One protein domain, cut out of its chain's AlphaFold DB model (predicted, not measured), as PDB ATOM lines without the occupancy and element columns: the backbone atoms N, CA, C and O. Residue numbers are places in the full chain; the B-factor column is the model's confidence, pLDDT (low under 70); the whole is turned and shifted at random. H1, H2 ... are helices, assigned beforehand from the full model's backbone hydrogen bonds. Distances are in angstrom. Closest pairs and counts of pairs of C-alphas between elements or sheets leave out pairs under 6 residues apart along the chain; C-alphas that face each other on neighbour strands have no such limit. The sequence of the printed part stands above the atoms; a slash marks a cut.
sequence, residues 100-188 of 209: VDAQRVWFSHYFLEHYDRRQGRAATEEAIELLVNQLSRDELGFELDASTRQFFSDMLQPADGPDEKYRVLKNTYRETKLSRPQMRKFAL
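What this domain is: This is residues 100 to 188 of the 209 residues of an uncharacterized protein of Devosia ginsengisoli (UniProt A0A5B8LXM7). Five crossed helices gather loosely round H1: the long H2 meets its last residues, the short H5 packs on it, H4 lies near its first residue, and H3 lies crosswise at the far end of H2. The printed part has 89 residues, all helix in class, H1 to H5 in order, with no named strand. It is compact, with a radius of gyration of the C-alphas of 13.4 A and spans of 34 by 29 by 23 A.

Where its parts are: H1, residues 100 to 114, begins at C-alpha 100 (-108.802, 24.643, 97.516) and measures 21.0 A. H2, residues 120 to 136, measures 25.1 A. H3 is residues 146 to 155, H4 167 to 176, and H5 180 to 186, ending at C-alpha 186 (-103.485, 32.549, 104.041).

How they stand to each other: H1 touches H2 with residues 111 to 114 alone, C-alphas of Phe 111 and Thr 124 closest at 6.9 A. H1 touches H5, closest C-alphas Ser 108 and Met 183, 4.7 A. H2 and H4 are apart. Every O i to N i+4 pair is within hydrogen-bond range in H1, H2, H3 and H5; in H4, 5 of 6.

The domain as a whole: The printed part has no cut. The link from H3 to H4 is long. Residues 156 to 177 are among those with pLDDT under 70.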
ATOM      1  N   VAL A 100    -108.284  24.321  96.179       71.44
ATOM      2  CA  VAL A 100    -108.802  24.643  97.516       71.44
ATOM      3  C   VAL A 100    -107.967  25.733  98.195       71.44
ATOM      4  O   VAL A 100    -108.517  26.595  98.879       71.44
ATOM      5  N   ASP A 101    -106.648  25.744  97.999       73.81
ATOM      6  CA  ASP A 101    -105.775  26.731  98.637       73.81
ATOM      7  C   ASP A 101    -105.896  28.117  97.996       73.81
ATOM      8  O   ASP A 101    -105.943  29.108  98.724       73.81
ATOM      9  N   ALA A 102    -106.056  28.208  96.672       72.69
ATOM     10  CA  ALA A 102    -106.302  29.488  96.005       72.69
ATOM     11  C   ALA A 102    -107.644  30.100  96.442       72.69
ATOM     12  O   ALA A 102    -107.718  31.288  96.761       72.69
ATOM     13  N   GLN A 103    -108.681  29.267  96.573       75.94
ATOM     14  CA  GLN A 103    -109.990  29.679  97.093       75.94
ATOM     15  C   GLN A 103    -109.905  30.162  98.548       75.94
ATOM     16  O   GLN A 103    -110.551  31.145  98.924       75.94
ATOM     17  N   ARG A 104    -109.085  29.506  99.383       77.62
ATOM     18  CA  ARG A 104    -108.836  29.915 100.775       77.62
ATOM     19  C   ARG A 104    -108.058  31.221 100.869       77.62
ATOM     20  O   ARG A 104    -108.377  32.029 101.744       77.62
ATOM     21  N   VAL A 105    -107.062  31.429 100.008       77.94
ATOM     22  CA  VAL A 105    -106.293  32.680  99.927       77.94
ATOM     23  C   VAL A 105    -107.214  33.827  99.529       77.94
ATOM     24  O   VAL A 105    -107.340  34.780 100.299       77.94
ATOM     25  N   TRP A 106    -107.943  33.690  98.416       80.69
ATOM     26  CA  TRP A 106    -108.903  34.694  97.950       80.69
ATOM     27  C   TRP A 106    -109.919  35.062  99.039       80.69
ATOM     28  O   TRP A 106    -110.051  36.228  99.417       80.69
ATOM     29  N   PHE A 107    -110.574  34.055  99.627       79.81
ATOM     30  CA  PHE A 107    -111.570  34.274 100.672       79.81
ATOM     31  C   PHE A 107    -110.972  34.961 101.900       79.81
ATOM     32  O   PHE A 107    -111.603  35.827 102.495       79.81
ATOM     33  N   SER A 108    -109.758  34.580 102.300       80.94
ATOM     34  CA  SER A 108    -109.109  35.158 103.477       80.94
ATOM     35  C   SER A 108    -108.790  36.634 103.284       80.94
ATOM     36  O   SER A 108    -109.018  37.413 104.207       80.94
ATOM     37  N   HIS A 109    -108.313  37.023 102.100       78.62
ATOM     38  CA  HIS A 109    -108.123  38.431 101.759       78.62
ATOM     39  C   HIS A 109    -109.450  39.186 101.809       78.62
ATOM     40  O   HIS A 109    -109.575  40.167 102.541       78.62
ATOM     41  N   TYR A 110    -110.459  38.675 101.109       77.19
ATOM     42  CA  TYR A 110    -111.735  39.362 100.966       77.19
ATOM     43  C   TYR A 110    -112.502  39.473 102.295       77.19
ATOM     44  O   TYR A 110    -112.995  40.536 102.668       77.19
ATOM     45  N   PHE A 111    -112.536  38.395 103.080       81.19
ATOM     46  CA  PHE A 111    -113.150  38.402 104.403       81.19
ATOM     47  C   PHE A 111    -112.439  39.367 105.351       81.19
ATOM     48  O   PHE A 111    -113.106  40.089 106.086       81.19
ATOM     49  N   LEU A 112    -111.101  39.375 105.393       80.69
ATOM     50  CA  LEU A 112    -110.371  40.237 106.326       80.69
ATOM     51  C   LEU A 112    -110.532  41.722 105.999       80.69
ATOM     52  O   LEU A 112    -110.599  42.511 106.943       80.69
ATOM     53  N   GLU A 113    -110.635  42.069 104.717       81.50
ATOM     54  CA  GLU A 113    -110.853  43.441 104.252       81.50
ATOM     55  C   GLU A 113    -112.250  43.953 104.628       81.50
ATOM     56  O   GLU A 113    -112.401  45.040 105.182       81.50
ATOM     57  N   HIS A 114    -113.285  43.140 104.403       76.69
ATOM     58  CA  HIS A 114    -114.674  43.564 104.594       76.69
ATOM     59  C   HIS A 114    -115.292  43.165 105.942       76.69
ATOM     60  O   HIS A 114    -116.468  43.440 106.203       76.69
ATOM     61  N   TYR A 115    -114.533  42.511 106.821       81.31
ATOM     62  CA  TYR A 115    -115.035  42.125 108.132       81.31
ATOM     63  C   TYR A 115    -115.259  43.349 109.028       81.31
ATOM     64  O   TYR A 115    -114.319  43.960 109.545       81.31
ATOM     65  N   ASP A 116    -116.527  43.621 109.329       78.56
ATOM     66  CA  ASP A 116    -116.924  44.590 110.344       78.56
ATOM     67  C   ASP A 116    -117.276  43.880 111.661       78.56
ATOM     68  O   ASP A 116    -118.203  43.068 111.749       78.56
ATOM     69  N   ARG A 117    -116.570  44.245 112.741       76.56
ATOM     70  CA  ARG A 117    -116.868  43.769 114.103       76.56
ATOM     71  C   ARG A 117    -118.314  44.040 114.523       76.56
ATOM     72  O   ARG A 117    -118.838  43.270 115.322       76.56
ATOM     73  N   ARG A 118    -118.940  45.112 114.025       77.69
ATOM     74  CA  ARG A 118    -120.315  45.508 114.371       77.69
ATOM     75  C   ARG A 118    -121.372  44.645 113.687       77.69
ATOM     76  O   ARG A 118    -122.447  44.465 114.248       77.69
ATOM     77  N   GLN A 119    -121.077  44.133 112.493       77.06
ATOM     78  CA  GLN A 119    -121.983  43.259 111.737       77.06
ATOM     79  C   GLN A 119    -121.795  41.789 112.117       77.06
ATOM     80  O   GLN A 119    -122.735  41.000 112.058       77.06
ATOM     81  N   GLY A 120    -120.601  41.438 112.594       77.62
ATOM     82  CA  GLY A 120    -120.281  40.084 113.017       77.62
ATOM     83  C   GLY A 120    -119.918  39.182 111.840       77.62
ATOM     84  O   GLY A 120    -120.133  39.495 110.675       77.62
ATOM     85  N   ARG A 121    -119.322  38.029 112.161       80.44
ATOM     86  CA  ARG A 121    -118.765  37.109 111.158       80.44
ATOM     87  C   ARG A 121    -119.821  36.563 110.200       80.44
ATOM     88  O   ARG A 121    -119.559  36.517 109.008       80.44
ATOM     89  N   ALA A 122    -120.975  36.165 110.733       78.31
ATOM     90  CA  ALA A 122    -122.038  35.548 109.948       78.31
ATOM     91  C   ALA A 122    -122.540  36.481 108.836       78.31
ATOM     92  O   ALA A 122    -122.681  36.040 107.707       78.31
ATOM     93  N   ALA A 123    -122.702  37.774 109.133       78.50
ATOM     94  CA  ALA A 123    -123.137  38.759 108.147       78.50
ATOM     95  C   ALA A 123    -122.102  38.965 107.029       78.50
ATOM     96  O   ALA A 123    -122.466  39.067 105.862       78.50
ATOM     97  N   THR A 124    -120.805  38.998 107.363       79.38
ATOM     98  CA  THR A 124    -119.741  39.082 106.348       79.38
ATOM     99  C   THR A 124    -119.696  37.821 105.485       79.38
ATOM    100  O   THR A 124    -119.582  37.931 104.272       79.38
ATOM    101  N   GLU A 125    -119.810  36.630 106.081       79.69
ATOM    102  CA  GLU A 125    -119.858  35.369 105.326       79.69
ATOM    103  C   GLU A 125    -121.077  35.322 104.393       79.69
ATOM    104  O   GLU A 125    -120.922  35.017 103.215       79.69
ATOM    105  N   GLU A 126    -122.256  35.713 104.877       78.56
ATOM    106  CA  GLU A 126    -123.490  35.772 104.088       78.56
ATOM    107  C   GLU A 126    -123.394  36.760 102.917       78.56
ATOM    108  O   GLU A 126    -123.810  36.457 101.800       78.56
ATOM    109  N   ALA A 127    -122.784  37.925 103.132       77.00
ATOM    110  CA  ALA A 127    -122.561  38.891 102.065       77.00
ATOM    111  C   ALA A 127    -121.596  38.363 100.986       77.00
ATOM    112  O   ALA A 127    -121.802  38.602  99.796       77.00
ATOM    113  N   ILE A 128    -120.554  37.624 101.384       78.56
ATOM    114  CA  ILE A 128    -119.634  36.970 100.444       78.56
ATOM    115  C   ILE A 128    -120.362  35.864  99.673       78.56
ATOM    116  O   ILE A 128    -120.197  35.761  98.460       78.56
ATOM    117  N   GLU A 129    -121.206  35.072 100.339       77.12
ATOM    118  CA  GLU A 129    -122.042  34.068  99.674       77.12
ATOM    119  C   GLU A 129    -122.981  34.709  98.640       77.12
ATOM    120  O   GLU A 129    -123.098  34.209  97.520       77.12
ATOM    121  N   LEU A 130    -123.614  35.839  98.971       76.44
ATOM    122  CA  LEU A 130    -124.444  36.598  98.032       76.44
ATOM    123  C   LEU A 130    -123.646  37.090  96.822       76.44
ATOM    124  O   LEU A 130    -124.123  36.956  95.698       76.44
ATOM    125  N   LEU A 131    -122.430  37.601  97.032       78.00
ATOM    126  CA  LEU A 131    -121.555  38.034  95.943       78.00
ATOM    127  C   LEU A 131    -121.216  36.869  95.006       78.00
ATOM    128  O   LEU A 131    -121.352  36.998  93.794       78.00
ATOM    129  N   VAL A 132    -120.825  35.719  95.557       75.94
ATOM    130  CA  VAL A 132    -120.524  34.512  94.768       75.94
ATOM    131  C   VAL A 132    -121.744  34.058  93.957       75.94
ATOM    132  O   VAL A 132    -121.604  33.666  92.801       75.94
ATOM    133  N   ASN A 133    -122.947  34.159  94.525       74.31
ATOM    134  CA  ASN A 133    -124.184  33.835  93.812       74.31
ATOM    135  C   ASN A 133    -124.514  34.835  92.693       74.31
ATOM    136  O   ASN A 133    -125.055  34.440  91.666       74.31
ATOM    137  N   GLN A 134    -124.213  36.122  92.873       75.44
ATOM    138  CA  GLN A 134    -124.392  37.127  91.820       75.44
ATOM    139  C   GLN A 134    -123.380  36.930  90.689       75.44
ATOM    140  O   GLN A 134    -123.746  36.994  89.518       75.44
ATOM    141  N   LEU A 135    -122.131  36.611  91.042       76.56
ATOM    142  CA  LEU A 135    -121.065  36.263  90.102       76.56
ATOM    143  C   LEU A 135    -121.445  35.062  89.230       76.56
ATOM    144  O   LEU A 135    -121.234  35.092  88.023       76.56
ATOM    145  N   SER A 136    -122.045  34.020  89.817       70.50
ATOM    146  CA  SER A 136    -122.414  32.806  89.076       70.50
ATOM    147  C   SER A 136    -123.576  33.000  88.099       70.50
ATOM    148  O   SER A 136    -123.723  32.214  87.161       70.50
ATOM    149  N   ARG A 137    -124.410  34.020  88.322       71.00
ATOM    150  CA  ARG A 137    -125.575  34.346  87.487       71.00
ATOM    151  C   ARG A 137    -125.312  35.475  86.494       71.00
ATOM    152  O   ARG A 137    -126.214  35.807  85.736       71.00
ATOM    153  N   ASP A 138    -124.107  36.049  86.511       69.94
ATOM    154  CA  ASP A 138    -123.762  37.277  85.782       69.94
ATOM    155  C   ASP A 138    -124.731  38.441  86.104       69.94
ATOM    156  O   ASP A 138    -125.013  39.308  85.286       69.94
ATOM    157  N   GLU A 139    -125.255  38.465  87.336       76.88
ATOM    158  CA  GLU A 139    -126.208  39.470  87.841       76.88
ATOM    159  C   GLU A 139    -125.486  40.618  88.569       76.88
ATOM    160  O   GLU A 139    -126.026  41.253  89.482       76.88
ATOM    161  N   LEU A 140    -124.229  40.881  88.210       71.75
ATOM    162  CA  LEU A 140    -123.471  41.972  88.807       71.75
ATOM    163  C   LEU A 140    -124.001  43.314  88.305       71.75
ATOM    164  O   LEU A 140    -124.146  43.547  87.110       71.75
ATOM    165  N   GLY A 141    -124.213  44.250  89.228       68.81
ATOM    166  CA  GLY A 141    -124.526  45.643  88.893       68.81
ATOM    167  C   GLY A 141    -123.321  46.458  88.400       68.81
ATOM    168  O   GLY A 141    -123.400  47.683  88.380       68.81
ATOM    169  N   PHE A 142    -122.193  45.809  88.088       71.25
ATOM    170  CA  PHE A 142    -120.932  46.428  87.675       71.25
ATOM    171  C   PHE A 142    -120.109  45.471  86.801       71.25
ATOM    172  O   PHE A 142    -120.306  44.257  86.841       71.25
ATOM    173  N   GLU A 143    -119.173  46.016  86.024       71.44
ATOM    174  CA  GLU A 143    -118.295  45.220  85.160       71.44
ATOM    175  C   GLU A 143    -117.059  44.704  85.907       71.44
ATOM    176  O   GLU A 143    -116.427  45.431  86.677       71.44
ATOM    177  N   LEU A 144    -116.702  43.446  85.643       71.44
ATOM    178  CA  LEU A 144    -115.433  42.843  86.046       71.44
ATOM    179  C   LEU A 144    -114.434  42.880  84.896       71.44
ATOM    180  O   LEU A 144    -114.811  42.709  83.734       71.44
ATOM    181  N   ASP A 145    -113.151  43.007  85.224       72.38
ATOM    182  CA  ASP A 145    -112.098  42.778  84.245       72.38
ATOM    183  C   ASP A 145    -112.073  41.305  83.790       72.38
ATOM    184  O   ASP A 145    -112.563  40.392  84.467       72.38
ATOM    185  N   ALA A 146    -111.488  41.077  82.615       68.56
ATOM    186  CA  ALA A 146    -111.482  39.767  81.974       68.56
ATOM    187  C   ALA A 146    -110.789  38.682  82.817       68.56
ATOM    188  O   ALA A 146    -111.228  37.533  82.796       68.56
ATOM    189  N   SER A 147    -109.751  39.033  83.583       68.88
ATOM    190  CA  SER A 147    -108.995  38.065  84.383       68.88
ATOM    191  C   SER A 147    -109.762  37.637  85.634       68.88
ATOM    192  O   SER A 147    -109.851  36.445  85.926       68.88
ATOM    193  N   THR A 148    -110.422  38.582  86.307       72.38
ATOM    194  CA  THR A 148    -111.301  38.304  87.448       72.38
ATOM    195  C   THR A 148    -112.511  37.473  87.028       72.38
ATOM    196  O   THR A 148    -112.853  36.494  87.696       72.38
ATOM    197  N   ARG A 149    -113.142  37.805  85.892       73.75
ATOM    198  CA  ARG A 149    -114.261  37.019  85.346       73.75
ATOM    199  C   ARG A 149    -113.831  35.586  85.020       73.75
ATOM    200  O   ARG A 149    -114.553  34.651  85.363       73.75
ATOM    201  N   GLN A 150    -112.660  35.411  84.406       71.94
ATOM    202  CA  GLN A 150    -112.124  34.091  84.079       71.94
ATOM    203  C   GLN A 150    -111.834  33.268  85.342       71.94
ATOM    204  O   GLN A 150    -112.272  32.125  85.430       71.94
ATOM    205  N   PHE A 151    -111.203  33.863  86.359       73.69
ATOM    206  CA  PHE A 151    -110.951  33.195  87.638       73.69
ATOM    207  C   PHE A 151    -112.241  32.684  88.290       73.69
ATOM    208  O   PHE A 151    -112.294  31.534  88.720       73.69
ATOM    209  N   PHE A 152    -113.299  33.502  88.343       75.38
ATOM    210  CA  PHE A 152    -114.583  33.056  88.892       75.38
ATOM    211  C   PHE A 152    -115.250  31.992  88.030       75.38
ATOM    212  O   PHE A 152    -115.791  31.037  88.579       75.38
ATOM    213  N   SER A 153    -115.190  32.126  86.705       73.75
ATOM    214  CA  SER A 153    -115.686  31.101  85.786       73.75
ATOM    215  C   SER A 153    -115.012  29.754  86.048       73.75
ATOM    216  O   SER A 153    -115.697  28.737  86.126       73.75
ATOM    217  N   ASP A 154    -113.693  29.754  86.246       73.06
ATOM    218  CA  ASP A 154    -112.901  28.551  86.504       73.06
ATOM    219  C   ASP A 154    -113.138  27.980  87.906       73.06
ATOM    220  O   ASP A 154    -113.315  26.775  88.077       73.06
ATOM    221  N   MET A 155    -113.237  28.848  88.911       71.38
ATOM    222  CA  MET A 155    -113.538  28.481  90.295       71.38
ATOM    223  C   MET A 155    -114.955  27.897  90.463       71.38
ATOM    224  O   MET A 155    -115.186  27.071  91.345       71.38
ATOM    225  N   LEU A 156    -115.909  28.336  89.634       69.19
ATOM    226  CA  LEU A 156    -117.323  27.942  89.677       69.19
ATOM    227  C   LEU A 156    -117.681  26.858  88.646       69.19
ATOM    228  O   LEU A 156    -118.870  26.581  88.434       69.19
ATOM    229  N   GLN A 157    -116.685  26.237  87.997       63.62
ATOM    230  CA  GLN A 157    -116.946  25.133  87.078       63.62
ATOM    231  C   GLN A 157    -117.681  23.985  87.802       63.62
ATOM    232  O   GLN A 157    -117.365  23.661  88.950       63.62
ATOM    233  N   PRO A 158    -118.687  23.361  87.160       52.97
ATOM    234  CA  PRO A 158    -119.380  22.207  87.722       52.97
ATOM    235  C   PRO A 158    -118.400  21.060  87.959       52.97
ATOM    236  O   PRO A 158    -117.839  20.530  87.005       52.97
ATOM    237  N   ALA A 159    -118.274  20.617  89.209       51.06
ATOM    238  CA  ALA A 159    -117.988  19.208  89.450       51.06
ATOM    239  C   ALA A 159    -119.228  18.433  88.975       51.06
ATOM    240  O   ALA A 159    -120.327  18.779  89.390       51.06
ATOM    241  N   ASP A 160    -119.064  17.536  88.005       48.81
ATOM    242  CA  ASP A 160    -120.023  16.549  87.482       48.81
ATOM    243  C   ASP A 160    -121.508  16.676  87.909       48.81
ATOM    244  O   ASP A 160    -122.087  15.788  88.532       48.81
ATOM    245  N   GLY A 161    -122.186  17.755  87.498       47.12
ATOM    246  CA  GLY A 161    -123.641  17.869  87.625       47.12
ATOM    247  C   GLY A 161    -124.180  19.306  87.674       47.12
ATOM    248  O   GLY A 161    -123.498  20.222  88.139       47.12
ATOM    249  N   PRO A 162    -125.427  19.541  87.218       46.69
ATOM    250  CA  PRO A 162    -126.051  20.869  87.223       46.69
ATOM    251  C   PRO A 162    -126.267  21.444  88.638       46.69
ATOM    252  O   PRO A 162    -126.246  22.664  88.791       46.69
ATOM    253  N   ASP A 163    -126.375  20.586  89.662       46.62
ATOM    254  CA  ASP A 163    -126.579  20.968  91.070       46.62
ATOM    255  C   ASP A 163    -125.287  20.982  91.919       46.62
ATOM    256  O   ASP A 163    -125.295  21.425  93.071       46.62
ATOM    257  N   GLU A 164    -124.149  20.537  91.370       46.88
ATOM    258  CA  GLU A 164    -122.876  20.409  92.102       46.88
ATOM    259  C   GLU A 164    -121.912  21.591  91.921       46.88
ATOM    260  O   GLU A 164    -120.954  21.719  92.688       46.88
ATOM    261  N   LYS A 165    -122.221  22.538  91.021       48.12
ATOM    262  CA  LYS A 165    -121.482  23.811  90.835       48.12
ATOM    263  C   LYS A 165    -121.233  24.564  92.143       48.12
ATOM    264  O   LYS A 165    -120.205  25.203  92.329       48.12
ATOM    265  N   TYR A 166    -122.174  24.452  93.079       51.25
ATOM    266  CA  TYR A 166    -122.138  25.142  94.364       51.25
ATOM    267  C   TYR A 166    -121.466  24.331  95.477       51.25
ATOM    268  O   TYR A 166    -121.246  24.873  96.558       51.25
ATOM    269  N   ARG A 167    -121.149  23.042  95.269       48.56
ATOM    270  CA  ARG A 167    -120.582  22.179  96.319       48.56
ATOM    271  C   ARG A 167    -119.118  22.499  96.595       48.56
ATOM    272  O   ARG A 167    -118.745  22.435  97.752       48.56
ATOM    273  N   VAL A 168    -118.287  22.862  95.620       52.00
ATOM    274  CA  VAL A 168    -116.831  22.981  95.859       52.00
ATOM    275  C   VAL A 168    -116.490  24.158  96.779       52.00
ATOM    276  O   VAL A 168    -115.847  23.947  97.807       52.00
ATOM    277  N   LEU A 169    -117.022  25.358  96.514       54.28
ATOM    278  CA  LEU A 169    -116.884  26.493  97.436       54.28
ATOM    279  C   LEU A 169    -117.577  26.188  98.773       54.28
ATOM    280  O   LEU A 169    -116.960  26.234  99.836       54.28
ATOM    281  N   LYS A 170    -118.854  25.786  98.735       51.41
ATOM    282  CA  LYS A 170    -119.673  25.568  99.938       51.41
ATOM    283  C   LYS A 170    -119.149  24.439 100.832       51.41
ATOM    284  O   LYS A 170    -119.253  24.569 102.046       51.41
ATOM    285  N   ASN A 171    -118.563  23.373 100.281       51.59
ATOM    286  CA  ASN A 171    -117.924  22.290 101.043       51.59
ATOM    287  C   ASN A 171    -116.575  22.752 101.594       51.59
ATOM    288  O   ASN A 171    -116.338  22.577 102.784       51.59
ATOM    289  N   THR A 172    -115.751  23.446 100.800       54.22
ATOM    290  CA  THR A 172    -114.482  24.024 101.282       54.22
ATOM    291  C   THR A 172    -114.707  24.970 102.471       54.22
ATOM    292  O   THR A 172    -113.957  24.948 103.456       54.22
ATOM    293  N   TYR A 173    -115.787  25.757 102.438       57.22
ATOM    294  CA  TYR A 173    -116.171  26.655 103.530       57.22
ATOM    295  C   TYR A 173    -116.852  25.942 104.706       57.22
ATOM    296  O   TYR A 173    -116.500  26.208 105.861       57.22
ATOM    297  N   ARG A 174    -117.805  25.030 104.447       50.97
ATOM    298  CA  ARG A 174    -118.542  24.305 105.500       50.97
ATOM    299  C   ARG A 174    -117.656  23.346 106.281       50.97
ATOM    300  O   ARG A 174    -117.828  23.251 107.493       50.97
ATOM    301  N   GLU A 175    -116.722  22.670 105.620       47.00
ATOM    302  CA  GLU A 175    -115.872  21.666 106.263       47.00
ATOM    303  C   GLU A 175    -114.763  22.296 107.111       47.00
ATOM    304  O   GLU A 175    -114.359  21.696 108.105       47.00
ATOM    305  N   THR A 176    -114.305  23.518 106.791       53.09
ATOM    306  CA  THR A 176    -113.094  24.068 107.431       53.09
ATOM    307  C   THR A 176    -113.235  25.336 108.272       53.09
ATOM    308  O   THR A 176    -112.205  25.725 108.821       53.09
ATOM    309  N   LYS A 177    -114.418  25.984 108.385       66.50
ATOM    310  CA  LYS A 177    -114.669  27.248 109.142       66.50
ATOM    311  C   LYS A 177    -113.380  27.958 109.586       66.50
ATOM    312  O   LYS A 177    -113.009  27.932 110.762       66.50
ATOM    313  N   LEU A 178    -112.663  28.548 108.624       71.88
ATOM    314  CA  LEU A 178    -111.306  29.045 108.857       71.88
ATOM    315  C   LEU A 178    -111.296  30.021 110.035       71.88
ATOM    316  O   LEU A 178    -112.073  30.978 110.073       71.88
ATOM    317  N   SER A 179    -110.430  29.798 111.017       79.44
ATOM    318  CA  SER A 179    -110.259  30.744 112.120       79.44
ATOM    319  C   SER A 179    -109.584  32.029 111.618       79.44
ATOM    320  O   SER A 179    -108.819  32.010 110.657       79.44
ATOM    321  N   ARG A 180    -109.818  33.169 112.281       76.81
ATOM    322  CA  ARG A 180    -109.174  34.447 111.898       76.81
ATOM    323  C   ARG A 180    -107.635  34.366 111.881       76.81
ATOM    324  O   ARG A 180    -107.039  34.941 110.974       76.81
ATOM    325  N   PRO A 181    -106.970  33.652 112.815       79.94
ATOM    326  CA  PRO A 181    -105.532  33.412 112.724       79.94
ATOM    327  C   PRO A 181    -105.122  32.627 111.473       79.94
ATOM    328  O   PRO A 181    -104.098  32.944 110.881       79.94
ATOM    329  N   GLN A 182    -105.910  31.635 111.046       79.88
ATOM    330  CA  GLN A 182    -105.644  30.897 109.806       79.88
ATOM    331  C   GLN A 182    -105.844  31.783 108.577       79.88
ATOM    332  O   GLN A 182    -104.974  31.798 107.716       79.88
ATOM    333  N   MET A 183    -106.915  32.579 108.529       80.62
ATOM    334  CA  MET A 183    -107.135  33.531 107.432       80.62
ATOM    335  C   MET A 183    -105.970  34.510 107.295       80.62
ATOM    336  O   MET A 183    -105.499  34.759 106.196       80.62
ATOM    337  N   ARG A 184    -105.433  35.013 108.415       78.62
ATOM    338  CA  ARG A 184    -104.240  35.872 108.390       78.62
ATOM    339  C   ARG A 184    -103.012  35.166 107.823       78.62
ATOM    340  O   ARG A 184    -102.202  35.828 107.200       78.62
ATOM    341  N   LYS A 185    -102.857  33.854 108.034       79.50
ATOM    342  CA  LYS A 185    -101.762  33.081 107.426       79.50
ATOM    343  C   LYS A 185    -101.952  32.934 105.918       79.50
ATOM    344  O   LYS A 185    -100.991  33.109 105.184       79.50
ATOM    345  N   PHE A 186    -103.172  32.648 105.468       77.69
ATOM    346  CA  PHE A 186    -103.485  32.549 104.041       77.69
ATOM    347  C   PHE A 186    -103.358  33.897 103.324       77.69
ATOM    348  O   PHE A 186    -102.831  33.936 102.224       77.69
ATOM    349  N   ALA A 187    -103.736  34.998 103.975       73.06
ATOM    350  CA  ALA A 187    -103.590  36.348 103.431       73.06
ATOM    351  C   ALA A 187    -102.128  36.844 103.330       73.06
ATOM    352  O   ALA A 187    -101.881  37.955 102.873       73.06
ATOM    353  N   LEU A 188    -101.157  36.058 103.812       73.62
ATOM    354  CA  LEU A 188     -99.723  36.320 103.644       73.62
ATOM    355  C   LEU A 188     -99.107  35.492 102.506       73.62
ATOM    356  O   LEU A 188     -97.922  35.656 102.219       73.62
TER     357      LEU A 188